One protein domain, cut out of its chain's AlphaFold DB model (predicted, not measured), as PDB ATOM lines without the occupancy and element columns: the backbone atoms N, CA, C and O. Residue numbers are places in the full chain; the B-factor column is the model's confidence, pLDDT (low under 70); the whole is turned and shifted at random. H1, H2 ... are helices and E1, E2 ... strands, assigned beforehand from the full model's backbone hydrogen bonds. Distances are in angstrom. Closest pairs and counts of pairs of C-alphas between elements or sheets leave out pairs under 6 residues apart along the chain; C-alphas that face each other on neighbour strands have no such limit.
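Overview. This is residues 55 to 67 and 95 to 284 of the 348 residues of an uncharacterized protein of Euryarchaeota archaeon (UniProt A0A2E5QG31). Two twisted sheets lie face to face as a sandwich, E1 E3 E11 E6 E7 and the branched E2 E4 E5 E8 E12, with H3 covering the first sheet on the face turned away from the second. The hairpin E9 E10 lies off one end, the turn of the hairpin E4 E5 makes the other, and H4 and H5 are off both sheets. You will find 203 residues with five named helices and twelve named strands, ordered E1 H1 H2 E2 E3 E4 E5 E6 H3 H4 H5 E7 E8 E9 E10 E11 E12. The class is mixed, neighbour strands are antiparallel, and the whole is compact, with a radius of gyration of the C-alphas of 16.8 A and spans of 43 by 42 by 36 A.

Arrangement. Start at E1, residues 55 to 59, an edge strand; beside it is E3, residues 130 to 136, with N 57 and O 133 2.8 A apart, within hydrogen-bond range. Next come E11, residues 251 to 257 (N 134 and O 253, 2.8 A), E6, residues 163 to 169 (N 168 and O 252, 2.8 A), and edge strand E7, residues 220 to 224 (N 165 and O 221, 2.8 A). H1, residues 61 to 65, is only just not on this sheet, with 4 pairs of C-alphas within 10 A. H2, residues 101 to 104, is on it, over none of its strands, at a height of 4.1 A, only just above the sheet's level; its closest C-alphas to E1 are Met 103 and Leu 57, 4.5 A. On the opposite face H3, residues 170 to 183, is over E3 and E11 at a height of 9.9 A, along the strands; its closest C-alphas to E11 are Asn 170 and Phe 251, 6.1 A. In the second sheet, E12, residues 272 to 283, has E2, residues 120 to 126, on one side (N 126 and O 273, 2.7 A) and E4, residues 142 to 154, on the other (N 274 and O 151, 2.7 A). E8, residues 226 to 232 (N 144 and O 231, 2.8 A), and E5, residues 157 to 160 (N 152 and O 159, 2.8 A), are on one side of E4, E12 on the other. The sheets' facing parts are 9.4 A centre to centre. H4, residues 191 to 198, is near H3, and close but not clearly touching H5, residues 202 to 205, with C-alphas Ile 197 and Arg 205 closest, 7.2 A. The hairpin E9, residues 238 to 241, and E10, residues 245 to 248, has N 239 and O 247 at 2.8 A. Every O i to N i+4 pair is within range in H3, but 0 of 1 in H1 and 0 of 4 in H4, whose O i to N i+3 pairs are 1 of 2 and 2 of 5; H2 and H5 are too short for such a pair.

Along the chain. Find C-alpha 55 at (128.025, -75.326, 25.773), where E1 begins. E4 is 37.9 A long and E12 35.3 A; H3 runs 20.1 A from C-alpha 170 at (130.767, -64.018, 32.545). E12 ends at C-alpha 283, (107.755, -67.733, 29.401).

Size, cuts and confidence. The C-alphas of Asn 155 and Leu 242 are the two farthest apart, 53.0 A. Residues 68 to 94 are not printed; C-alphas 67 and 95 are 23.6 A apart across the cut. The links H2 to E2, H5 to E7 and E11 to E12 are long. Mean pLDDT of the printed part is 82.0; look for values under 70 at residues 63 to 67, 106 to 110, 185 to 211, 217 and 244.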
ATOM      1  N   GLN A  55     126.645 -74.887  25.950       91.69
ATOM      2  CA  GLN A  55     128.025 -75.326  25.773       91.69
ATOM      3  C   GLN A  55     128.533 -75.980  27.056       91.69
ATOM      4  O   GLN A  55     128.347 -75.453  28.151       91.69
ATOM      5  N   ARG A  56     129.190 -77.131  26.900       91.31
ATOM      6  CA  ARG A  56     129.861 -77.839  27.989       91.31
ATOM      7  C   ARG A  56     131.319 -77.400  28.056       91.31
ATOM      8  O   ARG A  56     132.000 -77.384  27.033       91.31
ATOM      9  N   LEU A  57     131.768 -77.063  29.253       91.88
ATOM     10  CA  LEU A  57     133.132 -76.679  29.586       91.88
ATOM     11  C   LEU A  57     133.544 -77.415  30.870       91.88
ATOM     12  O   LEU A  57     132.697 -77.951  31.589       91.88
ATOM     13  N   ALA A  58     134.838 -77.448  31.154       91.44
ATOM     14  CA  ALA A  58     135.356 -77.918  32.428       91.44
ATOM     15  C   ALA A  58     136.610 -77.146  32.826       91.44
ATOM     16  O   ALA A  58     137.363 -76.670  31.976       91.44
ATOM     17  N   ILE A  59     136.818 -77.064  34.131       88.94
ATOM     18  CA  ILE A  59     138.036 -76.587  34.768       88.94
ATOM     19  C   ILE A  59     138.663 -77.810  35.435       88.94
ATOM     20  O   ILE A  59     137.969 -78.534  36.141       88.94
ATOM     21  N   THR A  60     139.930 -78.099  35.145       88.31
ATOM     22  CA  THR A  60     140.604 -79.319  35.622       88.31
ATOM     23  C   THR A  60     142.051 -79.009  35.979       88.31
ATOM     24  O   THR A  60     142.606 -78.052  35.436       88.31
ATOM     25  N   PRO A  61     142.748 -79.853  36.755       80.56
ATOM     26  CA  PRO A  61     144.161 -79.614  37.038       80.56
ATOM     27  C   PRO A  61     144.997 -79.583  35.746       80.56
ATOM     28  O   PRO A  61     145.988 -78.865  35.640       80.56
ATOM     29  N   MET A  62     144.530 -80.278  34.700       74.81
ATOM     30  CA  MET A  62     145.127 -80.309  33.362       74.81
ATOM     31  C   MET A  62     144.896 -79.030  32.535       74.81
ATOM     32  O   MET A  62     145.640 -78.792  31.575       74.81
ATOM     33  N   SER A  63     143.911 -78.188  32.883       66.50
ATOM     34  CA  SER A  63     143.604 -76.957  32.137       66.50
ATOM     35  C   SER A  63     144.738 -75.929  32.187       66.50
ATOM     36  O   SER A  63     144.901 -75.150  31.251       66.50
ATOM     37  N   HIS A  64     145.576 -75.983  33.226       56.19
ATOM     38  CA  HIS A  64     146.720 -75.087  33.447       56.19
ATOM     39  C   HIS A  64     147.845 -75.228  32.427       56.19
ATOM     40  O   HIS A  64     148.653 -74.320  32.274       56.19
ATOM     41  N   SER A  65     147.888 -76.333  31.684       47.38
ATOM     42  CA  SER A  65     148.908 -76.534  30.654       47.38
ATOM     43  C   SER A  65     148.782 -75.579  29.458       47.38
ATOM     44  O   SER A  65     149.689 -75.538  28.632       47.38
ATOM     45  N   ASN A  66     147.676 -74.828  29.339       40.66
ATOM     46  CA  ASN A  66     147.358 -74.070  28.126       40.66
ATOM     47  C   ASN A  66     146.705 -72.690  28.347       40.66
ATOM     48  O   ASN A  66     146.235 -72.078  27.382       40.66
ATOM     49  N   THR A  67     146.656 -72.176  29.580       38.78
ATOM     50  CA  THR A  67     146.059 -70.860  29.858       38.78
ATOM     51  C   THR A  67     147.057 -69.747  29.543       38.78
ATOM     52  O   THR A  67     147.898 -69.383  30.356       38.78
ATOM     53  N   SER A  95     141.522 -92.266  35.932       82.38
ATOM     54  CA  SER A  95     140.218 -92.758  36.408       82.38
ATOM     55  C   SER A  95     139.423 -91.725  37.217       82.38
ATOM     56  O   SER A  95     138.219 -91.897  37.388       82.38
ATOM     57  N   LEU A  96     140.083 -90.693  37.747       85.62
ATOM     58  CA  LEU A  96     139.474 -89.609  38.522       85.62
ATOM     59  C   LEU A  96     139.243 -88.343  37.695       85.62
ATOM     60  O   LEU A  96     138.733 -87.381  38.252       85.62
ATOM     61  N   HIS A  97     139.579 -88.338  36.402       87.69
ATOM     62  CA  HIS A  97     139.422 -87.180  35.520       87.69
ATOM     63  C   HIS A  97     138.756 -87.602  34.199       87.69
ATOM     64  O   HIS A  97     139.437 -87.826  33.196       87.69
ATOM     65  N   PRO A  98     137.423 -87.783  34.191       89.94
ATOM     66  CA  PRO A  98     136.669 -88.217  33.017       89.94
ATOM     67  C   PRO A  98     136.505 -87.117  31.949       89.94
ATOM     68  O   PRO A  98     135.863 -87.355  30.923       89.94
ATOM     69  N   GLU A  99     137.019 -85.906  32.179       89.44
ATOM     70  CA  GLU A  99     136.906 -84.773  31.265       89.44
ATOM     71  C   GLU A  99     137.684 -84.993  29.971       89.44
ATOM     72  O   GLU A  99     138.883 -85.275  29.951       89.44
ATOM     73  N   GLU A 100     137.008 -84.761  28.850       87.12
ATOM     74  CA  GLU A 100     137.648 -84.835  27.548       87.12
ATOM     75  C   GLU A 100     138.464 -83.558  27.267       87.12
ATOM     76  O   GLU A 100     138.029 -82.460  27.629       87.12
ATOM     77  N   PRO A 101     139.603 -83.644  26.546       83.62
ATOM     78  CA  PRO A 101     140.475 -82.496  26.307       83.62
ATOM     79  C   PRO A 101     139.790 -81.250  25.750       83.62
ATOM     80  O   PRO A 101     140.114 -80.140  26.149       83.62
ATOM     81  N   TRP A 102     138.806 -81.394  24.864       82.94
ATOM     82  CA  TRP A 102     138.096 -80.247  24.288       82.94
ATOM     83  C   TRP A 102     137.263 -79.451  25.309       82.94
ATOM     84  O   TRP A 102     136.901 -78.314  25.018       82.94
ATOM     85  N   MET A 103     136.958 -80.019  26.483       85.75
ATOM     86  CA  MET A 103     136.137 -79.374  27.514       85.75
ATOM     87  C   MET A 103     136.906 -78.293  28.277       85.75
ATOM     88  O   MET A 103     136.326 -77.271  28.640       85.75
ATOM     89  N   TYR A 104     138.204 -78.505  28.498       82.81
ATOM     90  CA  TYR A 104     139.086 -77.563  29.192       82.81
ATOM     91  C   TYR A 104     140.073 -76.859  28.250       82.81
ATOM     92  O   TYR A 104     140.646 -75.825  28.590       82.81
ATOM     93  N   ASN A 105     140.255 -77.372  27.031       73.94
ATOM     94  CA  ASN A 105     141.149 -76.792  26.040       73.94
ATOM     95  C   ASN A 105     140.420 -75.741  25.185       73.94
ATOM     96  O   ASN A 105     139.856 -76.046  24.134       73.94
ATOM     97  N   ARG A 106     140.451 -74.475  25.614       67.31
ATOM     98  CA  ARG A 106     139.668 -73.370  25.018       67.31
ATOM     99  C   ARG A 106     140.279 -72.750  23.749       67.31
ATOM    100  O   ARG A 106     140.144 -71.554  23.500       67.31
ATOM    101  N   TRP A 107     140.937 -73.555  22.916       50.75
ATOM    102  CA  TRP A 107     141.595 -73.078  21.692       50.75
ATOM    103  C   TRP A 107     140.571 -72.879  20.587       50.75
ATOM    104  O   TRP A 107     140.163 -73.820  19.910       50.75
ATOM    105  N   GLY A 108     140.153 -71.631  20.395       55.34
ATOM    106  CA  GLY A 108     139.251 -71.251  19.317       55.34
ATOM    107  C   GLY A 108     138.284 -70.146  19.715       55.34
ATOM    108  O   GLY A 108     138.296 -69.624  20.826       55.34
ATOM    109  N   ARG A 109     137.421 -69.766  18.770       54.72
ATOM    110  CA  ARG A 109     136.342 -68.819  19.041       54.72
ATOM    111  C   ARG A 109     135.279 -69.524  19.883       54.72
ATOM    112  O   ARG A 109     134.646 -70.456  19.394       54.72
ATOM    113  N   VAL A 110     135.051 -69.037  21.101       68.75
ATOM    114  CA  VAL A 110     133.897 -69.447  21.908       68.75
ATOM    115  C   VAL A 110     132.622 -69.057  21.141       68.75
ATOM    116  O   VAL A 110     132.483 -67.885  20.767       68.75
ATOM    117  N   PRO A 111     131.729 -70.008  20.823       78.38
ATOM    118  CA  PRO A 111     130.519 -69.719  20.069       78.38
ATOM    119  C   PRO A 111     129.586 -68.822  20.889       78.38
ATOM    120  O   PRO A 111     129.511 -68.923  22.116       78.38
ATOM    121  N   SER A 112     128.881 -67.932  20.189       83.06
ATOM    122  CA  SER A 112     127.753 -67.204  20.767       83.06
ATOM    123  C   SER A 112     126.579 -68.165  20.828       83.06
ATOM    124  O   SER A 112     126.174 -68.671  19.785       83.06
ATOM    125  N   LEU A 113     126.047 -68.392  22.025       89.81
ATOM    126  CA  LEU A 113     124.909 -69.283  22.222       89.81
ATOM    127  C   LEU A 113     123.593 -68.564  21.935       89.81
ATOM    128  O   LEU A 113     123.425 -67.381  22.263       89.81
ATOM    129  N   ASP A 114     122.650 -69.303  21.369       91.25
ATOM    130  CA  ASP A 114     121.274 -68.865  21.231       91.25
ATOM    131  C   ASP A 114     120.598 -68.806  22.601       91.25
ATOM    132  O   ASP A 114     120.967 -69.492  23.556       91.25
ATOM    133  N   THR A 115     119.598 -67.932  22.722       92.00
ATOM    134  CA  THR A 115     118.822 -67.830  23.959       92.00
ATOM    135  C   THR A 115     118.178 -69.173  24.277       92.00
ATOM    136  O   THR A 115     117.438 -69.715  23.459       92.00
ATOM    137  N   LEU A 116     118.384 -69.656  25.499       92.06
ATOM    138  CA  LEU A 116     117.764 -70.872  26.000       92.06
ATOM    139  C   LEU A 116     116.242 -70.671  26.071       92.06
ATOM    140  O   LEU A 116     115.756 -69.832  26.839       92.06
ATOM    141  N   ARG A 117     115.497 -71.397  25.235       91.56
ATOM    142  CA  ARG A 117     114.029 -71.297  25.111       91.56
ATOM    143  C   ARG A 117     113.311 -72.610  25.350       91.56
ATOM    144  O   ARG A 117     112.176 -72.586  25.818       91.56
ATOM    145  N   ASP A 118     113.983 -73.717  25.069       91.75
ATOM    146  CA  ASP A 118     113.431 -75.056  25.190       91.75
ATOM    147  C   ASP A 118     113.958 -75.764  26.439       91.75
ATOM    148  O   ASP A 118     114.997 -75.410  27.007       91.75
ATOM    149  N   SER A 119     113.194 -76.752  26.906       93.31
ATOM    150  CA  SER A 119     113.611 -77.566  28.044       93.31
ATOM    151  C   SER A 119     114.626 -78.607  27.591       93.31
ATOM    152  O   SER A 119     114.437 -79.267  26.565       93.31
ATOM    153  N   HIS A 120     115.683 -78.782  28.376       93.25
ATOM    154  CA  HIS A 120     116.792 -79.675  28.059       93.25
ATOM    155  C   HIS A 120     117.209 -80.481  29.284       93.25
ATOM    156  O   HIS A 120     117.072 -80.025  30.418       93.25
ATOM    157  N   TYR A 121     117.751 -81.671  29.047       93.19
ATOM    158  CA  TYR A 121     118.358 -82.510  30.073       93.19
ATOM    159  C   TYR A 121     119.765 -82.905  29.637       93.19
ATOM    160  O   TYR A 121     119.976 -83.287  28.485       93.19
ATOM    161  N   THR A 122     120.715 -82.824  30.563       93.06
ATOM    162  CA  THR A 122     122.083 -83.300  30.376       93.06
ATOM    163  C   THR A 122     122.585 -83.970  31.635       93.06
ATOM    164  O   THR A 122     122.178 -83.623  32.736       93.06
ATOM    165  N   SER A 123     123.527 -84.884  31.454       92.88
ATOM    166  CA  SER A 123     124.329 -85.444  32.531       92.88
ATOM    167  C   SER A 123     125.795 -85.153  32.236       92.88
ATOM    168  O   SER A 123     126.208 -85.188  31.071       92.88
ATOM    169  N   MET A 124     126.583 -84.827  33.254       93.44
ATOM    170  CA  MET A 124     128.022 -84.633  33.106       93.44
ATOM    171  C   MET A 124     128.785 -85.280  34.248       93.44
ATOM    172  O   MET A 124     128.346 -85.257  35.389       93.44
ATOM    173  N   GLN A 125     129.936 -85.847  33.909       93.50
ATOM    174  CA  GLN A 125     130.888 -86.375  34.876       93.50
ATOM    175  C   GLN A 125     131.937 -85.304  35.160       93.50
ATOM    176  O   GLN A 125     132.335 -84.597  34.227       93.50
ATOM    177  N   ILE A 126     132.309 -85.196  36.428       94.19
ATOM    178  CA  ILE A 126     133.189 -84.194  37.015       94.19
ATOM    179  C   ILE A 126     134.201 -84.957  37.861       94.19
ATOM    180  O   ILE A 126     133.834 -85.716  38.760       94.19
ATOM    181  N   GLY A 127     135.466 -84.809  37.526       91.44
ATOM    182  CA  GLY A 127     136.583 -85.457  38.168       91.44
ATOM    183  C   GLY A 127     136.861 -84.905  39.553       91.44
ATOM    184  O   GLY A 127     136.303 -83.890  39.971       91.44
ATOM    185  N   ASN A 128     137.749 -85.578  40.270       90.25
ATOM    186  CA  ASN A 128     138.270 -85.037  41.515       90.25
ATOM    187  C   ASN A 128     139.047 -83.745  41.238       90.25
ATOM    188  O   ASN A 128     139.727 -83.668  40.214       90.25
ATOM    189  N   ASP A 129     138.977 -82.785  42.157       90.25
ATOM    190  CA  ASP A 129     139.745 -81.541  42.076       90.25
ATOM    191  C   ASP A 129     139.461 -80.755  40.780       90.25
ATOM    192  O   ASP A 129     140.346 -80.247  40.095       90.25
ATOM    193  N   SER A 130     138.197 -80.751  40.354       91.94
ATOM    194  CA  SER A 130     137.779 -80.172  39.078       91.94
ATOM    195  C   SER A 130     136.355 -79.631  39.154       91.94
ATOM    196  O   SER A 130     135.606 -79.960  40.071       91.94
ATOM    197  N   ALA A 131     135.965 -78.809  38.180       93.56
ATOM    198  CA  ALA A 131     134.627 -78.237  38.107       93.56
ATOM    199  C   ALA A 131     134.016 -78.414  36.711       93.56
ATOM    200  O   ALA A 131     134.616 -78.080  35.684       93.56
ATOM    201  N   GLY A 132     132.782 -78.916  36.670       94.69
ATOM    202  CA  GLY A 132     131.993 -79.047  35.450       94.69
ATOM    203  C   GLY A 132     131.180 -77.784  35.189       94.69
ATOM    204  O   GLY A 132     130.532 -77.254  36.089       94.69
ATOM    205  N   VAL A 133     131.184 -77.299  33.949       94.75
ATOM    206  CA  VAL A 133     130.617 -75.990  33.614       94.75
ATOM    207  C   VAL A 133     129.647 -76.099  32.440       94.75
ATOM    208  O   VAL A 133     129.972 -76.618  31.371       94.75
ATOM    209  N   LEU A 134     128.442 -75.560  32.616       95.06
ATOM    210  CA  LEU A 134     127.438 -75.414  31.568       95.06
ATOM    211  C   LEU A 134     127.230 -73.932  31.278       95.06
ATOM    212  O   LEU A 134     126.682 -73.186  32.089       95.06
ATOM    213  N   LYS A 135     127.668 -73.512  30.098       93.56
ATOM    214  CA  LYS A 135     127.496 -72.155  29.593       93.56
ATOM    215  C   LYS A 135     126.165 -72.042  28.853       93.56
ATOM    216  O   LYS A 135     125.821 -72.904  28.042       93.56
ATOM    217  N   MET A 136     125.437 -70.958  29.114       93.38
ATOM    218  CA  MET A 136     124.107 -70.702  28.566       93.38
ATOM    219  C   MET A 136     123.832 -69.206  28.368       93.38
ATOM    220  O   MET A 136     124.392 -68.348  29.053       93.38
ATOM    221  N   ASN A 137     122.919 -68.893  27.448       93.06
ATOM    222  CA  ASN A 137     122.432 -67.535  27.217       93.06
ATOM    223  C   ASN A 137     120.979 -67.407  27.704       93.06
ATOM    224  O   ASN A 137     120.077 -68.073  27.194       93.06
ATOM    225  N   LEU A 138     120.749 -66.557  28.708       92.69
ATOM    226  CA  LEU A 138     119.452 -66.390  29.372       92.69
ATOM    227  C   LEU A 138     118.806 -65.057  28.982       92.69
ATOM    228  O   LEU A 138     119.462 -64.026  29.026       92.69
ATOM    229  N   SER A 139     117.505 -65.038  28.686       91.31
ATOM    230  CA  SER A 139     116.754 -63.801  28.403       91.31
ATOM    231  C   SER A 139     115.856 -63.376  29.570       91.31
ATOM    232  O   SER A 139     115.386 -64.192  30.359       91.31
ATOM    233  N   LYS A 140     115.544 -62.077  29.653       89.88
ATOM    234  CA  LYS A 140     114.555 -61.531  30.601       89.88
ATOM    235  C   LYS A 140     113.131 -62.047  30.380       89.88
ATOM    236  O   LYS A 140     112.324 -62.006  31.313       89.88
ATOM    237  N   ASP A 141     112.837 -62.511  29.167       90.06
ATOM    238  CA  ASP A 141     111.499 -62.940  28.747       90.06
ATOM    239  C   ASP A 141     111.107 -64.298  29.347       90.06
ATOM    240  O   ASP A 141     109.931 -64.655  29.373       90.06
ATOM    241  N   TYR A 142     112.079 -65.031  29.892       91.00
ATOM    242  CA  TYR A 142     111.884 -66.342  30.489       91.00
ATOM    243  C   TYR A 142     112.259 -66.326  31.974       91.00
ATOM    244  O   TYR A 142     113.103 -65.562  32.447       91.00
ATOM    245  N   ARG A 143     111.585 -67.180  32.736       91.19
ATOM    246  CA  ARG A 143     111.997 -67.619  34.063       91.19
ATOM    247  C   ARG A 143     112.595 -69.006  33.899       91.19
ATOM    248  O   ARG A 143     111.902 -69.913  33.452       91.19
ATOM    249  N   TYR A 144     113.843 -69.163  34.293       92.38
ATOM    250  CA  TYR A 144     114.576 -70.412  34.194       92.38
ATOM    251  C   TYR A 144     114.518 -71.152  35.520       92.38
ATOM    252  O   TYR A 144     114.765 -70.560  36.572       92.38
ATOM    253  N   VAL A 145     114.191 -72.438  35.465       93.06
ATOM    254  CA  VAL A 145     114.325 -73.366  36.588       93.06
ATOM    255  C   VAL A 145     115.365 -74.405  36.189       93.06
ATOM    256  O   VAL A 145     115.202 -75.075  35.174       93.06
ATOM    257  N   MET A 146     116.446 -74.499  36.954       93.94
ATOM    258  CA  MET A 146     117.521 -75.466  36.757       93.94
ATOM    259  C   MET A 146     117.512 -76.429  37.932       93.94
ATOM    260  O   MET A 146     117.588 -76.001  39.082       93.94
ATOM    261  N   CYS A 147     117.395 -77.715  37.645       93.81
ATOM    262  CA  CYS A 147     117.374 -78.752  38.662       93.81
ATOM    263  C   CYS A 147     118.627 -79.591  38.518       93.81
ATOM    264  O   CYS A 147     118.846 -80.160  37.451       93.81
ATOM    265  N   VAL A 148     119.422 -79.639  39.578       94.69
ATOM    266  CA  VAL A 148     120.691 -80.354  39.630       94.69
ATOM    267  C   VAL A 148     120.572 -81.455  40.672       94.69
ATOM    268  O   VAL A 148     120.159 -81.190  41.802       94.69
ATOM    269  N   SER A 149     120.925 -82.677  40.292       94.19
ATOM    270  CA  SER A 149     121.075 -83.816  41.197       94.19
ATOM    271  C   SER A 149     122.489 -84.355  41.075       94.19
ATOM    272  O   SER A 149     122.973 -84.541  39.959       94.19
ATOM    273  N   LEU A 150     123.128 -84.616  42.210       94.00
ATOM    274  CA  LEU A 150     124.509 -85.072  42.273       94.00
ATOM    275  C   LEU A 150     124.563 -86.512  42.772       94.00
ATOM    276  O   LEU A 150     123.866 -86.894  43.708       94.00
ATOM    277  N   GLN A 151     125.382 -87.325  42.116       93.19
ATOM    278  CA  GLN A 151     125.646 -88.709  42.495       93.19
ATOM    279  C   GLN A 151     127.119 -89.001  42.250       93.19
ATOM    280  O   GLN A 151     127.660 -88.564  41.245       93.19
ATOM    281  N   LYS A 152     127.781 -89.775  43.100       89.31
ATOM    282  CA  LYS A 152     129.120 -90.296  42.798       89.31
ATOM    283  C   LYS A 152     129.044 -91.718  42.265       89.31
ATOM    284  O   LYS A 152     128.179 -92.499  42.677       89.31
ATOM    285  N   ILE A 153     129.971 -92.060  41.375       80.56
ATOM    286  CA  ILE A 153     130.157 -93.433  40.895       80.56
ATOM    287  C   ILE A 153     131.363 -94.038  41.611       80.56
ATOM    288  O   ILE A 153     132.503 -93.651  41.368       80.56
ATOM    289  N   GLU A 154     131.119 -95.044  42.448       78.00
ATOM    290  CA  GLU A 154     132.166 -95.797  43.138       78.00
ATOM    291  C   GLU A 154     131.923 -97.302  42.939       78.00
ATOM    292  O   GLU A 154     130.859 -97.826  43.263       78.00
ATOM    293  N   ASN A 155     132.888 -98.033  42.363       73.31
ATOM    294  CA  ASN A 155     132.792 -99.485  42.126       73.31
ATOM    295  C   ASN A 155     131.518 -99.950  41.373       73.31
ATOM    296  O   ASN A 155     130.942-100.989  41.701       73.31
ATOM    297  N   ASN A 156     131.080 -99.205  40.347       74.38
ATOM    298  CA  ASN A 156     129.823 -99.427  39.603       74.38
ATOM    299  C   ASN A 156     128.541 -99.314  40.451       74.38
ATOM    300  O   ASN A 156     127.486 -99.801  40.041       74.38
ATOM    301  N   GLN A 157     128.614 -98.684  41.623       79.31
ATOM    302  CA  GLN A 157     127.458 -98.313  42.429       79.31
ATOM    303  C   GLN A 157     127.340 -96.791  42.479       79.31
ATOM    304  O   GLN A 157     128.338 -96.080  42.584       79.31
ATOM    305  N   THR A 158     126.109 -96.303  42.364       84.00
ATOM    306  CA  THR A 158     125.771 -94.889  42.532       84.00
ATOM    307  C   THR A 158     125.436 -94.633  43.992       84.00
ATOM    308  O   THR A 158     124.632 -95.364  44.579       84.00
ATOM    309  N   SER A 159     126.021 -93.596  44.568       87.00
ATOM    310  CA  SER A 159     125.703 -93.131  45.921       87.00
ATOM    311  C   SER A 159     125.624 -91.615  45.947       87.00
ATOM    312  O   SER A 159     126.195 -90.961  45.077       87.00
ATOM    313  N   ASP A 160     124.954 -91.072  46.952       87.50
ATOM    314  CA  ASP A 160     124.819 -89.628  47.108       87.50
ATOM    315  C   ASP A 160     126.184 -88.989  47.411       87.50
ATOM    316  O   ASP A 160     127.068 -89.603  48.026       87.50
ATOM    317  N   VAL A 161     126.372 -87.769  46.914       90.75
ATOM    318  CA  VAL A 161     127.578 -86.967  47.116       90.75
ATOM    319  C   VAL A 161     127.172 -85.517  47.309       90.75
ATOM    320  O   VAL A 161     126.318 -85.012  46.580       90.75
ATOM    321  N   SER A 162     127.774 -84.870  48.300       91.44
ATOM    322  CA  SER A 162     127.686 -83.424  48.459       91.44
ATOM    323  C   SER A 162     128.729 -82.770  47.569       91.44
ATOM    324  O   SER A 162     129.876 -83.207  47.544       91.44
ATOM    325  N   ALA A 163     128.314 -81.756  46.824       92.12
ATOM    326  CA  ALA A 163     129.202 -80.893  46.062       92.12
ATOM    327  C   ALA A 163     128.583 -79.494  46.000       92.12
ATOM    328  O   ALA A 163     127.439 -79.296  46.438       92.12
ATOM    329  N   ASP A 164     129.307 -78.537  45.430       93.38
ATOM    330  CA  ASP A 164     128.807 -77.171  45.362       93.38
ATOM    331  C   ASP A 164     128.280 -76.827  43.979       93.38
ATOM    332  O   ASP A 164     128.700 -77.361  42.950       93.38
ATOM    333  N   ILE A 165     127.300 -75.933  43.951       95.19
ATOM    334  CA  ILE A 165     126.623 -75.513  42.738       95.19
ATOM    335  C   ILE A 165     126.505 -73.995  42.750       95.19
ATOM    336  O   ILE A 165     125.853 -73.396  43.612       95.19
ATOM    337  N   TYR A 166     127.079 -73.376  41.727       95.12
ATOM    338  CA  TYR A 166     127.156 -71.932  41.591       95.12
ATOM    339  C   TYR A 166     126.569 -71.481  40.258       95.12
ATOM    340  O   TYR A 166     126.765 -72.110  39.216       95.12
ATOM    341  N   LEU A 167     125.866 -70.349  40.273       95.19
ATOM    342  CA  LEU A 167     125.509 -69.642  39.047       95.19
ATOM    343  C   LEU A 167     126.315 -68.357  38.939       95.19
ATOM    344  O   LEU A 167     126.186 -67.452  39.765       95.19
ATOM    345  N   PHE A 168     127.068 -68.245  37.857       92.19
ATOM    346  CA  PHE A 168     127.875 -67.080  37.552       92.19
ATOM    347  C   PHE A 168     127.403 -66.383  36.292       92.19
ATOM    348  O   PHE A 168     126.846 -66.978  35.371       92.19
ATOM    349  N   THR A 169     127.710 -65.101  36.225       90.38
ATOM    350  CA  THR A 169     127.821 -64.381  34.967       90.38
ATOM    351  C   THR A 169     129.246 -64.444  34.430       90.38
ATOM    352  O   THR A 169     130.177 -64.791  35.149       90.38
ATOM    353  N   ASN A 170     129.447 -64.031  33.179       87.12
ATOM    354  CA  ASN A 170     130.767 -64.018  32.545       87.12
ATOM    355  C   ASN A 170     131.889 -63.386  33.396       87.12
ATOM    356  O   ASN A 170     132.968 -63.951  33.517       87.12
ATOM    357  N   SER A 171     131.647 -62.232  34.022       83.38
ATOM    358  CA  SER A 171     132.670 -61.574  34.848       83.38
ATOM    359  C   SER A 171     132.984 -62.325  36.139       83.38
ATOM    360  O   SER A 171     134.109 -62.265  36.616       83.38
ATOM    361  N   GLU A 172     131.986 -62.981  36.721       87.31
ATOM    362  CA  GLU A 172     132.127 -63.722  37.975       87.31
ATOM    363  C   GLU A 172     132.794 -65.073  37.732       87.31
ATOM    364  O   GLU A 172     133.717 -65.432  38.453       87.31
ATOM    365  N   TYR A 173     132.413 -65.757  36.652       88.81
ATOM    366  CA  TYR A 173     133.041 -67.000  36.225       88.81
ATOM    367  C   TYR A 173     134.531 -66.800  35.926       88.81
ATOM    368  O   TYR A 173     135.356 -67.580  36.383       88.81
ATOM    369  N   ASN A 174     134.900 -65.703  35.257       85.56
ATOM    370  CA  ASN A 174     136.308 -65.380  35.011       85.56
ATOM    371  C   ASN A 174     137.112 -65.183  36.305       85.56
ATOM    372  O   ASN A 174     138.315 -65.432  36.311       85.56
ATOM    373  N   LYS A 175     136.484 -64.693  37.381       83.12
ATOM    374  CA  LYS A 175     137.135 -64.564  38.691       83.12
ATOM    375  C   LYS A 175     137.255 -65.916  39.387       83.12
ATOM    376  O   LYS A 175     138.308 -66.200  39.939       83.12
ATOM    377  N   TYR A 176     136.201 -66.731  39.340       86.50
ATOM    378  CA  TYR A 176     136.215 -68.097  39.866       86.50
ATOM    379  C   TYR A 176     137.316 -68.930  39.202       86.50
ATOM    380  O   TYR A 176     138.121 -69.561  39.872       86.50
ATOM    381  N   GLU A 177     137.427 -68.844  37.879       85.94
ATOM    382  CA  GLU A 177     138.478 -69.523  37.134       85.94
ATOM    383  C   GLU A 177     139.883 -69.018  37.481       85.94
ATOM    384  O   GLU A 177     140.811 -69.817  37.587       85.94
ATOM    385  N   GLN A 178     140.056 -67.708  37.675       80.19
ATOM    386  CA  GLN A 178     141.326 -67.161  38.159       80.19
ATOM    387  C   GLN A 178     141.663 -67.687  39.554       80.19
ATOM    388  O   GLN A 178     142.809 -68.047  39.786       80.19
ATOM    389  N   ALA A 179     140.682 -67.779  40.456       79.50
ATOM    390  CA  ALA A 179     140.885 -68.339  41.787       79.50
ATOM    391  C   ALA A 179     141.329 -69.808  41.718       79.50
ATOM    392  O   ALA A 179     142.343 -70.152  42.316       79.50
ATOM    393  N   TYR A 180     140.656 -70.630  40.905       83.19
ATOM    394  CA  TYR A 180     141.086 -72.007  40.642       83.19
ATOM    395  C   TYR A 180     142.512 -72.060  40.090       83.19
ATOM    396  O   TYR A 180     143.349 -72.814  40.581       83.19
ATOM    397  N   THR A 181     142.798 -71.214  39.095       78.88
ATOM    398  CA  THR A 181     144.112 -71.143  38.445       78.88
ATOM    399  C   THR A 181     145.215 -70.832  39.441       78.88
ATOM    400  O   THR A 181     146.262 -71.471  39.434       78.88
ATOM    401  N   ASN A 182     144.962 -69.872  40.324       75.75
ATOM    402  CA  ASN A 182     145.923 -69.443  41.322       75.75
ATOM    403  C   ASN A 182     146.142 -70.521  42.391       75.75
ATOM    404  O   ASN A 182     147.293 -70.788  42.725       75.75
ATOM    405  N   ALA A 183     145.077 -71.183  42.857       76.25
ATOM    406  CA  ALA A 183     145.161 -72.269  43.839       76.25
ATOM    407  C   ALA A 183     145.987 -73.473  43.347       76.25
ATOM    408  O   ALA A 183     146.589 -74.185  44.145       76.25
ATOM    409  N   HIS A 184     146.055 -73.676  42.029       77.56
ATOM    410  CA  HIS A 184     146.796 -74.769  41.395       77.56
ATOM    411  C   HIS A 184     148.111 -74.324  40.737       77.56
ATOM    412  O   HIS A 184     148.796 -75.142  40.116       77.56
ATOM    413  N   SER A 185     148.466 -73.040  40.843       69.50
ATOM    414  CA  SER A 185     149.725 -72.498  40.330       69.50
ATOM    415  C   SER A 185     150.838 -72.615  41.373       69.50
ATOM    416  O   SER A 185     150.610 -72.404  42.558       69.50
ATOM    417  N   GLU A 186     152.070 -72.901  40.940       60.38
ATOM    418  CA  GLU A 186     153.256 -72.915  41.819       60.38
ATOM    419  C   GLU A 186     153.737 -71.492  42.206       60.38
ATOM    420  O   GLU A 186     154.778 -71.328  42.850       60.38
ATOM    421  N   ASP A 187     153.007 -70.445  41.802       57.25
ATOM    422  CA  ASP A 187     153.379 -69.056  42.053       57.25
ATOM    423  C   ASP A 187     153.096 -68.666  43.514       57.25
ATOM    424  O   ASP A 187     152.003 -68.250  43.894       57.25
ATOM    425  N   LEU A 188     154.159 -68.719  44.322       47.62
ATOM    426  CA  LEU A 188     154.232 -68.377  45.755       47.62
ATOM    427  C   LEU A 188     153.659 -67.002  46.153       47.62
ATOM    428  O   LEU A 188     153.568 -66.692  47.335       47.62
ATOM    429  N   TRP A 189     153.323 -66.131  45.199       53.25
ATOM    430  CA  TRP A 189     152.790 -64.796  45.486       53.25
ATOM    431  C   TRP A 189     151.307 -64.850  45.877       53.25
ATOM    432  O   TRP A 189     150.786 -63.844  46.347       53.25
ATOM    433  N   TRP A 190     150.638 -65.992  45.669       51.75
ATOM    434  CA  TRP A 190     149.214 -66.198  45.939       51.75
ATOM    435  C   TRP A 190     148.917 -66.780  47.327       51.75
ATOM    436  O   TRP A 190     147.868 -66.458  47.885       51.75
ATOM    437  N   GLU A 191     149.842 -67.549  47.915       51.91
ATOM    438  CA  GLU A 191     149.677 -68.170  49.246       51.91
ATOM    439  C   GLU A 191     149.427 -67.121  50.350       51.91
ATOM    440  O   GLU A 191     148.578 -67.318  51.217       51.91
ATOM    441  N   ASP A 192     150.081 -65.955  50.273       53.19
ATOM    442  CA  ASP A 192     149.922 -64.863  51.250       53.19
ATOM    443  C   ASP A 192     148.550 -64.148  51.165       53.19
ATOM    444  O   ASP A 192     148.161 -63.430  52.090       53.19
ATOM    445  N   PHE A 193     147.815 -64.287  50.053       53.28
ATOM    446  CA  PHE A 193     146.523 -63.613  49.855       53.28
ATOM    447  C   PHE A 193     145.324 -64.481  50.229       53.28
ATOM    448  O   PHE A 193     144.289 -63.920  50.597       53.28
ATOM    449  N   ASP A 194     145.452 -65.805  50.169       53.97
ATOM    450  CA  ASP A 194     144.374 -66.739  50.505       53.97
ATOM    451  C   ASP A 194     144.001 -66.668  51.999       53.97
ATOM    452  O   ASP A 194     142.829 -66.511  52.352       53.97
ATOM    453  N   GLU A 195     145.011 -66.555  52.877       53.56
ATOM    454  CA  GLU A 195     144.819 -66.290  54.315       53.56
ATOM    455  C   GLU A 195     143.989 -65.013  54.574       53.56
ATOM    456  O   GLU A 195     143.292 -64.916  55.583       53.56
ATOM    457  N   SER A 196     143.991 -64.047  53.645       56.50
ATOM    458  CA  SER A 196     143.272 -62.775  53.796       56.50
ATOM    459  C   SER A 196     141.799 -62.808  53.371       56.50
ATOM    460  O   SER A 196     141.059 -61.885  53.715       56.50
ATOM    461  N   ILE A 197     141.343 -63.824  52.622       58.03
ATOM    462  CA  ILE A 197     139.963 -63.857  52.096       58.03
ATOM    463  C   ILE A 197     138.952 -64.220  53.189       58.03
ATOM    464  O   ILE A 197     137.880 -63.606  53.253       58.03
ATOM    465  N   SER A 198     139.308 -65.154  54.073       59.41
ATOM    466  CA  SER A 198     138.473 -65.560  55.215       59.41
ATOM    467  C   SER A 198     138.253 -64.414  56.218       59.41
ATOM    468  O   SER A 198     137.156 -64.255  56.757       59.41
ATOM    469  N   ASP A 199     139.247 -63.536  56.372       65.31
ATOM    470  CA  ASP A 199     139.200 -62.352  57.240       65.31
ATOM    471  C   ASP A 199     138.338 -61.201  56.680       65.31
ATOM    472  O   ASP A 199     137.973 -60.268  57.408       65.31
ATOM    473  N   ILE A 200     137.985 -61.236  55.389       64.44
ATOM    474  CA  ILE A 200     137.112 -60.233  54.774       64.44
ATOM    475  C   ILE A 200     135.650 -60.600  55.071       64.44
ATOM    476  O   ILE A 200     135.212 -61.702  54.728       64.44
ATOM    477  N   PRO A 201     134.844 -59.677  55.637       65.25
ATOM    478  CA  PRO A 201     133.436 -59.947  55.885       65.25
ATOM    479  C   PRO A 201     132.696 -60.320  54.589       65.25
ATOM    480  O   PRO A 201     132.989 -59.729  53.538       65.25
ATOM    481  N   PRO A 202     131.707 -61.231  54.641       64.25
ATOM    482  CA  PRO A 202     131.022 -61.747  53.455       64.25
ATOM    483  C   PRO A 202     130.499 -60.661  52.502       64.25
ATOM    484  O   PRO A 202     130.601 -60.800  51.284       64.25
ATOM    485  N   GLU A 203     130.021 -59.520  53.017       67.88
ATOM    486  CA  GLU A 203     129.467 -58.443  52.182       67.88
ATOM    487  C   GLU A 203     130.523 -57.718  51.329       67.88
ATOM    488  O   GLU A 203     130.189 -57.047  50.342       67.88
ATOM    489  N   TRP A 204     131.795 -57.834  51.712       65.69
ATOM    490  CA  TRP A 204     132.928 -57.185  51.062       65.69
ATOM    491  C   TRP A 204     133.703 -58.119  50.133       65.69
ATOM    492  O   TRP A 204     134.410 -57.624  49.252       65.69
ATOM    493  N   ARG A 205     133.510 -59.442  50.234       66.81
ATOM    494  CA  ARG A 205     134.196 -60.433  49.384       66.81
ATOM    495  C   ARG A 205     133.913 -60.242  47.897       66.81
ATOM    496  O   ARG A 205     134.834 -60.306  47.093       66.81
ATOM    497  N   ARG A 206     132.692 -59.845  47.519       59.47
ATOM    498  CA  ARG A 206     132.349 -59.514  46.116       59.47
ATOM    499  C   ARG A 206     133.172 -58.360  45.521       59.47
ATOM    500  O   ARG A 206     133.303 -58.245  44.300       59.47
ATOM    501  N   TYR A 207     133.679 -57.470  46.378       63.38
ATOM    502  CA  TYR A 207     134.517 -56.333  45.994       63.38
ATOM    503  C   TYR A 207     136.006 -56.645  46.089       63.38
ATOM    504  O   TYR A 207     136.813 -55.815  45.669       63.38
ATOM    505  N   ASN A 208     136.367 -57.819  46.610       62.34
ATOM    506  CA  ASN A 208     137.735 -58.277  46.571       62.34
ATOM    507  C   ASN A 208     138.122 -58.463  45.089       62.34
ATOM    508  O   ASN A 208     137.428 -59.177  44.356       62.34
ATOM    509  N   PRO A 209     139.187 -57.800  44.603       54.84
ATOM    510  CA  PRO A 209     139.715 -58.070  43.271       54.84
ATOM    511  C   PRO A 209     140.140 -59.535  43.097       54.84
ATOM    512  O   PRO A 209     140.147 -60.008  41.966       54.84
ATOM    513  N   LEU A 210     140.433 -60.232  44.200       57.59
ATOM    514  CA  LEU A 210     140.871 -61.628  44.247       57.59
ATOM    515  C   LEU A 210     139.749 -62.608  44.625       57.59
ATOM    516  O   LEU A 210     139.899 -63.807  44.449       57.59
ATOM    517  N   GLY A 211     138.620 -62.100  45.126       66.94
ATOM    518  CA  GLY A 211     137.460 -62.914  45.476       66.94
ATOM    519  C   GLY A 211     136.494 -63.043  44.304       66.94
ATOM    520  O   GLY A 211     136.263 -62.091  43.541       66.94
ATOM    521  N   TRP A 212     135.892 -64.220  44.183       80.56
ATOM    522  CA  TRP A 212     134.761 -64.457  43.301       80.56
ATOM    523  C   TRP A 212     133.448 -64.416  44.096       80.56
ATOM    524  O   TRP A 212     133.425 -64.495  45.321       80.56
ATOM    525  N   SER A 213     132.344 -64.189  43.393       83.56
ATOM    526  CA  SER A 213     130.995 -64.214  43.962       83.56
ATOM    527  C   SER A 213     130.027 -64.710  42.904       83.56
ATOM    528  O   SER A 213     130.267 -64.518  41.713       83.56
ATOM    529  N   THR A 214     128.921 -65.312  43.312       86.50
ATOM    530  CA  THR A 214     127.855 -65.741  42.397       86.50
ATOM    531  C   THR A 214     127.072 -64.552  41.827       86.50
ATOM    532  O   THR A 214     127.161 -63.434  42.337       86.50
ATOM    533  N   PHE A 215     126.274 -64.788  40.775       81.25
ATOM    534  CA  PHE A 215     125.404 -63.774  40.146       81.25
ATOM    535  C   PHE A 215     124.531 -63.039  41.169       81.25
ATOM    536  O   PHE A 215     124.221 -61.849  41.037       81.25
ATOM    537  N   ARG A 216     124.112 -63.776  42.197       82.44
ATOM    538  CA  ARG A 216     123.506 -63.288  43.430       82.44
ATOM    539  C   ARG A 216     123.874 -64.267  44.528       82.44
ATOM    540  O   ARG A 216     123.817 -65.460  44.269       82.44
ATOM    541  N   ASP A 217     124.034 -63.783  45.753       65.62
ATOM    542  CA  ASP A 217     124.310 -64.614  46.937       65.62
ATOM    543  C   ASP A 217     123.303 -65.777  47.112       65.62
ATOM    544  O   ASP A 217     123.612 -66.808  47.687       65.62
ATOM    545  N   ALA A 218     122.082 -65.646  46.575       78.44
ATOM    546  CA  ALA A 218     121.063 -66.699  46.578       78.44
ATOM    547  C   ALA A 218     121.325 -67.864  45.599       78.44
ATOM    548  O   ALA A 218     120.553 -68.820  45.575       78.44
ATOM    549  N   HIS A 219     122.346 -67.768  44.747       85.06
ATOM    550  CA  HIS A 219     122.716 -68.771  43.745       85.06
ATOM    551  C   HIS A 219     124.046 -69.456  44.067       85.06
ATOM    552  O   HIS A 219     124.779 -69.860  43.166       85.06
ATOM    553  N   GLN A 220     124.319 -69.556  45.362       88.50
ATOM    554  CA  GLN A 220     125.435 -70.241  45.984       88.50
ATOM    555  C   GLN A 220     124.859 -71.376  46.828       88.50
ATOM    556  O   GLN A 220     124.178 -71.126  47.824       88.50
ATOM    557  N   TYR A 221     125.039 -72.611  46.367       90.62
ATOM    558  CA  TYR A 221     124.549 -73.808  47.038       90.62
ATOM    559  C   TYR A 221     125.751 -74.673  47.379       90.62
ATOM    560  O   TYR A 221     126.341 -75.258  46.481       90.62
ATOM    561  N   GLU A 222     126.099 -74.741  48.655       90.06
ATOM    562  CA  GLU A 222     127.332 -75.383  49.111       90.06
ATOM    563  C   GLU A 222     127.013 -76.611  49.969       90.06
ATOM    564  O   GLU A 222     126.027 -76.609  50.718       90.06
ATOM    565  N   GLY A 223     127.792 -77.683  49.816       90.00
ATOM    566  CA  GLY A 223     127.622 -78.931  50.560       90.00
ATOM    567  C   GLY A 223     126.298 -79.659  50.291       90.00
ATOM    568  O   GLY A 223     125.792 -80.372  51.164       90.00
ATOM    569  N   VAL A 224     125.702 -79.489  49.106       91.50
ATOM    570  CA  VAL A 224     124.364 -80.015  48.779       91.50
ATOM    571  C   VAL A 224     124.423 -81.278  47.918       91.50
ATOM    572  O   VAL A 224     125.296 -81.425  47.077       91.50
ATOM    573  N   GLU A 225     123.450 -82.178  48.073       92.31
ATOM    574  CA  GLU A 225     123.276 -83.355  47.190       92.31
ATOM    575  C   GLU A 225     122.438 -83.025  45.939       92.31
ATOM    576  O   GLU A 225     122.504 -83.679  44.898       92.31
ATOM    577  N   SER A 226     121.583 -82.005  46.041       92.44
ATOM    578  CA  SER A 226     120.752 -81.521  44.941       92.44
ATOM    579  C   SER A 226     120.362 -80.063  45.159       92.44
ATOM    580  O   SER A 226     120.213 -79.604  46.294       92.44
ATOM    581  N   ALA A 227     120.156 -79.329  44.066       92.31
ATOM    582  CA  ALA A 227     119.710 -77.943  44.112       92.31
ATOM    583  C   ALA A 227     118.652 -77.655  43.046       92.31
ATOM    584  O   ALA A 227     118.694 -78.158  41.923       92.31
ATOM    585  N   THR A 228     117.692 -76.800  43.399       93.38
ATOM    586  CA  THR A 228     116.741 -76.216  42.446       93.38
ATOM    587  C   THR A 228     116.978 -74.717  42.375       93.38
ATOM    588  O   THR A 228     116.617 -73.966  43.281       93.38
ATOM    589  N   ILE A 229     117.563 -74.282  41.269       91.69
ATOM    590  CA  ILE A 229     117.934 -72.896  41.021       91.69
ATOM    591  C   ILE A 229     116.834 -72.254  40.193       91.69
ATOM    592  O   ILE A 229     116.459 -72.756  39.137       91.69
ATOM    593  N   THR A 230     116.305 -71.125  40.654       91.50
ATOM    594  CA  THR A 230     115.344 -70.337  39.874       91.50
ATOM    595  C   THR A 230     115.923 -68.967  39.572       91.50
ATOM    596  O   THR A 230     116.360 -68.247  40.472       91.50
ATOM    597  N   VAL A 231     115.899 -68.589  38.296       90.62
ATOM    598  CA  VAL A 231     116.448 -67.326  37.806       90.62
ATOM    599  C   VAL A 231     115.410 -66.623  36.950       90.62
ATOM    600  O   VAL A 231     114.831 -67.195  36.030       90.62
ATOM    601  N   ALA A 232     115.181 -65.350  37.242       89.62
ATOM    602  CA  ALA A 232     114.425 -64.452  36.387       89.62
ATOM    603  C   ALA A 232     115.208 -63.146  36.281       89.62
ATOM    604  O   ALA A 232     115.566 -62.556  37.302       89.62
ATOM    605  N   LEU A 233     115.499 -62.710  35.056       88.31
ATOM    606  CA  LEU A 233     116.241 -61.472  34.839       88.31
ATOM    607  C   LEU A 233     115.273 -60.284  34.798       88.31
ATOM    608  O   LEU A 233     114.219 -60.347  34.166       88.31
ATOM    609  N   ASP A 234     115.620 -59.189  35.468       83.38
ATOM    610  CA  ASP A 234     114.806 -57.961  35.460       83.38
ATOM    611  C   ASP A 234     115.070 -57.089  34.225       83.38
ATOM    612  O   ASP A 234     114.242 -56.264  33.835       83.38
ATOM    613  N   LYS A 235     116.243 -57.261  33.615       83.12
ATOM    614  CA  LYS A 235     116.734 -56.517  32.455       83.12
ATOM    615  C   LYS A 235     117.399 -57.472  31.475       83.12
ATOM    616  O   LYS A 235     117.748 -58.590  31.849       83.12
ATOM    617  N   ASP A 236     117.599 -57.002  30.246       84.06
ATOM    618  CA  ASP A 236     118.407 -57.737  29.276       84.06
ATOM    619  C   ASP A 236     119.797 -58.014  29.871       84.06
ATOM    620  O   ASP A 236     120.328 -57.146  30.581       84.06
ATOM    621  N   PRO A 237     120.379 -59.198  29.609       82.38
ATOM    622  CA  PRO A 237     121.687 -59.608  30.115       82.38
ATOM    623  C   PRO A 237     122.793 -58.849  29.371       82.38
ATOM    624  O   PRO A 237     123.573 -59.412  28.612       82.38
ATOM    625  N   VAL A 238     122.825 -57.531  29.521       82.75
ATOM    626  CA  VAL A 238     123.842 -56.669  28.935       82.75
ATOM    627  C   VAL A 238     124.620 -56.005  30.057       82.75
ATOM    628  O   VAL A 238     124.063 -55.357  30.953       82.75
ATOM    629  N   SER A 239     125.933 -56.176  30.002       75.56
ATOM    630  CA  SER A 239     126.873 -55.446  30.835       75.56
ATOM    631  C   SER A 239     127.329 -54.201  30.075       75.56
ATOM    632  O   SER A 239     127.558 -54.245  28.868       75.56
ATOM    633  N   ASN A 240     127.404 -53.064  30.764       75.44
ATOM    634  CA  ASN A 240     127.972 -51.838  30.214       75.44
ATOM    635  C   ASN A 240     129.072 -51.377  31.159       75.44
ATOM    636  O   ASN A 240     128.777 -50.923  32.266       75.44
ATOM    637  N   THR A 241     130.325 -51.524  30.746       70.62
ATOM    638  CA  THR A 241     131.464 -51.013  31.514       70.62
ATOM    639  C   THR A 241     131.994 -49.743  30.863       70.62
ATOM    640  O   THR A 241     131.873 -49.548  29.653       70.62
ATOM    641  N   LEU A 242     132.603 -48.870  31.673       74.75
ATOM    642  CA  LEU A 242     133.133 -47.575  31.223       74.75
ATOM    643  C   LEU A 242     134.138 -47.709  30.059       74.75
ATOM    644  O   LEU A 242     134.312 -46.767  29.293       74.75
ATOM    645  N   PHE A 243     134.780 -48.875  29.934       76.50
ATOM    646  CA  PHE A 243     135.873 -49.127  28.996       76.50
ATOM    647  C   PHE A 243     135.529 -50.118  27.869       76.50
ATOM    648  O   PHE A 243     136.130 -50.012  26.805       76.50
ATOM    649  N   ASN A 244     134.546 -51.020  28.040       67.06
ATOM    650  CA  ASN A 244     134.237 -52.065  27.042       67.06
ATOM    651  C   ASN A 244     132.868 -51.900  26.352       67.06
ATOM    652  O   ASN A 244     132.500 -52.721  25.510       67.06
ATOM    653  N   GLY A 245     132.114 -50.841  26.672       76.69
ATOM    654  CA  GLY A 245     130.799 -50.584  26.080       76.69
ATOM    655  C   GLY A 245     129.767 -51.666  26.418       76.69
ATOM    656  O   GLY A 245     129.900 -52.376  27.415       76.69
ATOM    657  N   LEU A 246     128.721 -51.778  25.591       78.50
ATOM    658  CA  LEU A 246     127.656 -52.773  25.756       78.50
ATOM    659  C   LEU A 246     128.132 -54.155  25.294       78.50
ATOM    660  O   LEU A 246     128.374 -54.355  24.107       78.50
ATOM    661  N   GLN A 247     128.211 -55.099  26.228       77.56
ATOM    662  CA  GLN A 247     128.570 -56.495  25.984       77.56
ATOM    663  C   GLN A 247     127.452 -57.415  26.469       77.56
ATOM    664  O   GLN A 247     126.913 -57.223  27.565       77.56
ATOM    665  N   TRP A 248     127.120 -58.425  25.669       81.00
ATOM    666  CA  TRP A 248     126.202 -59.482  26.087       81.00
ATOM    667  C   TRP A 248     126.827 -60.298  27.217       81.00
ATOM    668  O   TRP A 248     128.017 -60.600  27.202       81.00
ATOM    669  N   GLN A 249     126.019 -60.595  28.224       85.31
ATOM    670  CA  GLN A 249     126.410 -61.327  29.411       85.31
ATOM    671  C   GLN A 249     125.883 -62.751  29.296       85.31
ATOM    672  O   GLN A 249     124.688 -62.983  29.134       85.31
ATOM    673  N   GLU A 250     126.803 -63.697  29.379       89.50
ATOM    674  CA  GLU A 250     126.503 -65.122  29.385       89.50
ATOM    675  C   GLU A 250     126.488 -65.630  30.828       89.50
ATOM    676  O   GLU A 250     127.083 -65.007  31.721       89.50
ATOM    677  N   PHE A 251     125.790 -66.741  31.046       93.62
ATOM    678  CA  PHE A 251     125.651 -67.381  32.347       93.62
ATOM    679  C   PHE A 251     126.347 -68.737  32.348       93.62
ATOM    680  O   PHE A 251     126.346 -69.450  31.346       93.62
ATOM    681  N   TYR A 252     126.922 -69.083  33.492       94.75
ATOM    682  CA  TYR A 252     127.691 -70.296  33.707       94.75
ATOM    683  C   TYR A 252     127.138 -70.982  34.950       94.75
ATOM    684  O   TYR A 252     127.192 -70.422  36.042       94.75
ATOM    685  N   LEU A 253     126.569 -72.170  34.772       96.44
ATOM    686  CA  LEU A 253     126.241 -73.065  35.873       96.44
ATOM    687  C   LEU A 253     127.465 -73.936  36.130       96.44
ATOM    688  O   LEU A 253     127.861 -74.708  35.256       96.44
ATOM    689  N   VAL A 254     128.059 -73.781  37.302       95.94
ATOM    690  CA  VAL A 254     129.249 -74.510  37.726       95.94
ATOM    691  C   VAL A 254     128.831 -75.511  38.785       95.94
ATOM    692  O   VAL A 254     128.154 -75.142  39.742       95.94
ATOM    693  N   ILE A 255     129.202 -76.771  38.583       96.12
ATOM    694  CA  ILE A 255     129.187 -77.788  39.627       96.12
ATOM    695  C   ILE A 255     130.636 -78.057  40.002       96.12
ATOM    696  O   ILE A 255     131.449 -78.414  39.147       96.12
ATOM    697  N   ASP A 256     130.928 -77.834  41.269       94.12
ATOM    698  CA  ASP A 256     132.262 -77.806  41.835       94.12
ATOM    699  C   ASP A 256     132.560 -79.108  42.592       94.12
ATOM    700  O   ASP A 256     131.709 -79.603  43.330       94.12
ATOM    701  N   ASN A 257     133.750 -79.671  42.383       93.44
ATOM    702  CA  ASN A 257     134.284 -80.835  43.087       93.44
ATOM    703  C   ASN A 257     135.761 -80.619  43.491       93.44
ATOM    704  O   ASN A 257     136.546 -81.575  43.496       93.44
ATOM    705  N   TRP A 258     136.152 -79.375  43.786       88.88
ATOM    706  CA  TRP A 258     137.416 -79.024  44.444       88.88
ATOM    707  C   TRP A 258     137.156 -78.173  45.697       88.88
ATOM    708  O   TRP A 258     136.087 -77.586  45.846       88.88
ATOM    709  N   ASP A 259     138.127 -78.151  46.609       85.75
ATOM    710  CA  ASP A 259     138.083 -77.333  47.828       85.75
ATOM    711  C   ASP A 259     138.490 -75.898  47.476       85.75
ATOM    712  O   ASP A 259     139.655 -75.638  47.166       85.75
ATOM    713  N   ASN A 260     137.515 -74.988  47.451       79.31
ATOM    714  CA  ASN A 260     137.690 -73.629  46.942       79.31
ATOM    715  C   ASN A 260     137.882 -72.585  48.056       79.31
ATOM    716  O   ASN A 260     137.975 -71.385  47.762       79.31
ATOM    717  N   GLY A 261     137.960 -73.035  49.312       73.06
ATOM    718  CA  GLY A 261     138.228 -72.224  50.494       73.06
ATOM    719  C   GLY A 261     137.046 -71.370  50.959       73.06
ATOM    720  O   GLY A 261     137.226 -70.467  51.788       73.06
ATOM    721  N   HIS A 262     135.836 -71.589  50.434       77.56
ATOM    722  CA  HIS A 262     134.651 -70.856  50.875       77.56
ATOM    723  C   HIS A 262     134.060 -71.492  52.146       77.56
ATOM    724  O   HIS A 262     133.969 -72.697  52.261       77.56
ATOM    725  N   GLU A 263     133.615 -70.702  53.131       73.12
ATOM    726  CA  GLU A 263     133.273 -71.211  54.483       73.12
ATOM    727  C   GLU A 263     132.249 -72.366  54.554       73.12
ATOM    728  O   GLU A 263     132.178 -73.050  55.578       73.12
ATOM    729  N   GLY A 264     131.398 -72.520  53.538       74.75
ATOM    730  CA  GLY A 264     130.376 -73.562  53.469       74.75
ATOM    731  C   GLY A 264     130.619 -74.613  52.391       74.75
ATOM    732  O   GLY A 264     129.730 -75.445  52.203       74.75
ATOM    733  N   ASP A 265     131.760 -74.560  51.697       81.81
ATOM    734  CA  ASP A 265     132.090 -75.448  50.589       81.81
ATOM    735  C   ASP A 265     132.187 -76.921  51.005       81.81
ATOM    736  O   ASP A 265     132.265 -77.299  52.182       81.81
ATOM    737  N   SER A 266     132.082 -77.788  50.004       86.12
ATOM    738  CA  SER A 266     132.348 -79.207  50.182       86.12
ATOM    739  C   SER A 266     133.807 -79.497  49.869       86.12
ATOM    740  O   SER A 266     134.287 -79.169  48.789       86.12
ATOM    741  N   GLU A 267     134.471 -80.251  50.747       86.12
ATOM    742  CA  GLU A 267     135.757 -80.862  50.410       86.12
ATOM    743  C   GLU A 267     135.636 -81.699  49.120       86.12
ATOM    744  O   GLU A 267     134.578 -82.271  48.816       86.12
ATOM    745  N   GLN A 268     136.749 -81.832  48.396       84.62
ATOM    746  CA  GLN A 268     136.819 -82.664  47.197       84.62
ATOM    747  C   GLN A 268     136.345 -84.106  47.475       84.62
ATOM    748  O   GLN A 268     136.753 -84.762  48.441       84.62
ATOM    749  N   SER A 269     135.505 -84.658  46.595       84.56
ATOM    750  CA  SER A 269     134.874 -85.962  46.847       84.56
ATOM    751  C   SER A 269     135.808 -87.174  46.688       84.56
ATOM    752  O   SER A 269     135.383 -88.304  46.950       84.56
ATOM    753  N   ASN A 270     137.060 -86.983  46.238       86.75
ATOM    754  CA  ASN A 270     138.033 -88.041  45.909       86.75
ATOM    755  C   ASN A 270     137.476 -89.109  44.945       86.75
ATOM    756  O   ASN A 270     137.938 -90.252  44.912       86.75
ATOM    757  N   SER A 271     136.454 -88.747  44.169       88.25
ATOM    758  CA  SER A 271     135.728 -89.622  43.255       88.25
ATOM    759  C   SER A 271     135.148 -88.811  42.098       88.25
ATOM    760  O   SER A 271     135.172 -87.582  42.111       88.25
ATOM    761  N   VAL A 272     134.634 -89.509  41.086       91.31
ATOM    762  CA  VAL A 272     133.926 -88.865  39.979       91.31
ATOM    763  C   VAL A 272     132.488 -88.572  40.396       91.31
ATOM    764  O   VAL A 272     131.717 -89.493  40.696       91.31
ATOM    765  N   VAL A 273     132.125 -87.293  40.360       93.00
ATOM    766  CA  VAL A 273     130.767 -86.793  40.571       93.00
ATOM    767  C   VAL A 273     130.036 -86.745  39.236       93.00
ATOM    768  O   VAL A 273     130.558 -86.298  38.221       93.00
ATOM    769  N   VAL A 274     128.799 -87.211  39.226       94.56
ATOM    770  CA  VAL A 274     127.867 -87.144  38.109       94.56
ATOM    771  C   VAL A 274     126.788 -86.143  38.466       94.56
ATOM    772  O   VAL A 274     126.078 -86.307  39.457       94.56
ATOM    773  N   ALA A 275     126.668 -85.110  37.643       94.81
ATOM    774  CA  ALA A 275     125.662 -84.077  37.774       94.81
ATOM    775  C   ALA A 275     124.606 -84.240  36.682       94.81
ATOM    776  O   ALA A 275     124.884 -84.046  35.494       94.81
ATOM    777  N   ASP A 276     123.387 -84.554  37.101       94.31
ATOM    778  CA  ASP A 276     122.205 -84.563  36.251       94.31
ATOM    779  C   ASP A 276     121.525 -83.200  36.322       94.31
ATOM    780  O   ASP A 276     121.055 -82.780  37.380       94.31
ATOM    781  N   VAL A 277     121.458 -82.505  35.187       94.44
ATOM    782  CA  VAL A 277     120.954 -81.137  35.088       94.44
ATOM    783  C   VAL A 277     119.770 -81.071  34.134       94.44
ATOM    784  O   VAL A 277     119.864 -81.439  32.963       94.44
ATOM    785  N   THR A 278     118.650 -80.548  34.627       94.25
ATOM    786  CA  THR A 278     117.454 -80.261  33.825       94.25
ATOM    787  C   THR A 278     117.201 -78.763  33.772       94.25
ATOM    788  O   THR A 278     117.075 -78.120  34.813       94.25
ATOM    789  N   PHE A 279     117.072 -78.219  32.566       93.69
ATOM    790  CA  PHE A 279     116.718 -76.830  32.303       93.69
ATOM    791  C   PHE A 279     115.255 -76.741  31.891       93.69
ATOM    792  O   PHE A 279     114.845 -77.388  30.931       93.69
ATOM    793  N   VAL A 280     114.482 -75.911  32.589       93.50
ATOM    794  CA  VAL A 280     113.067 -75.667  32.299       93.50
ATOM    795  C   VAL A 280     112.827 -74.157  32.183       93.50
ATOM    796  O   VAL A 280     112.588 -73.481  33.192       93.50
ATOM    797  N   PRO A 281     112.933 -73.584  30.971       92.12
ATOM    798  CA  PRO A 281     112.521 -72.214  30.708       92.12
ATOM    799  C   PRO A 281     110.993 -72.098  30.690       92.12
ATOM    800  O   PRO A 281     110.282 -72.904  30.096       92.12
ATOM    801  N   VAL A 282     110.476 -71.058  31.338       90.12
ATOM    802  CA  VAL A 282     109.046 -70.738  31.395       90.12
ATOM    803  C   VAL A 282     108.851 -69.299  30.943       90.12
ATOM    804  O   VAL A 282     109.390 -68.383  31.564       90.12
ATOM    805  N   GLU A 283     108.066 -69.081  29.889       89.38
ATOM    806  CA  GLU A 283     107.755 -67.733  29.401       89.38
ATOM    807  C   GLU A 283     107.111 -66.867  30.488       89.38
ATOM    808  O   GLU A 283     106.236 -67.301  31.247       89.38
ATOM    809  N   ARG A 284     107.539 -65.605  30.564       84.50
ATOM    810  CA  ARG A 284     107.005 -64.628  31.512       84.50
ATOM    811  C   ARG A 284     105.967 -63.765  30.821       84.50
ATOM    812  O   ARG A 284     106.254 -63.047  29.872       84.50
TER     813      ARG A 284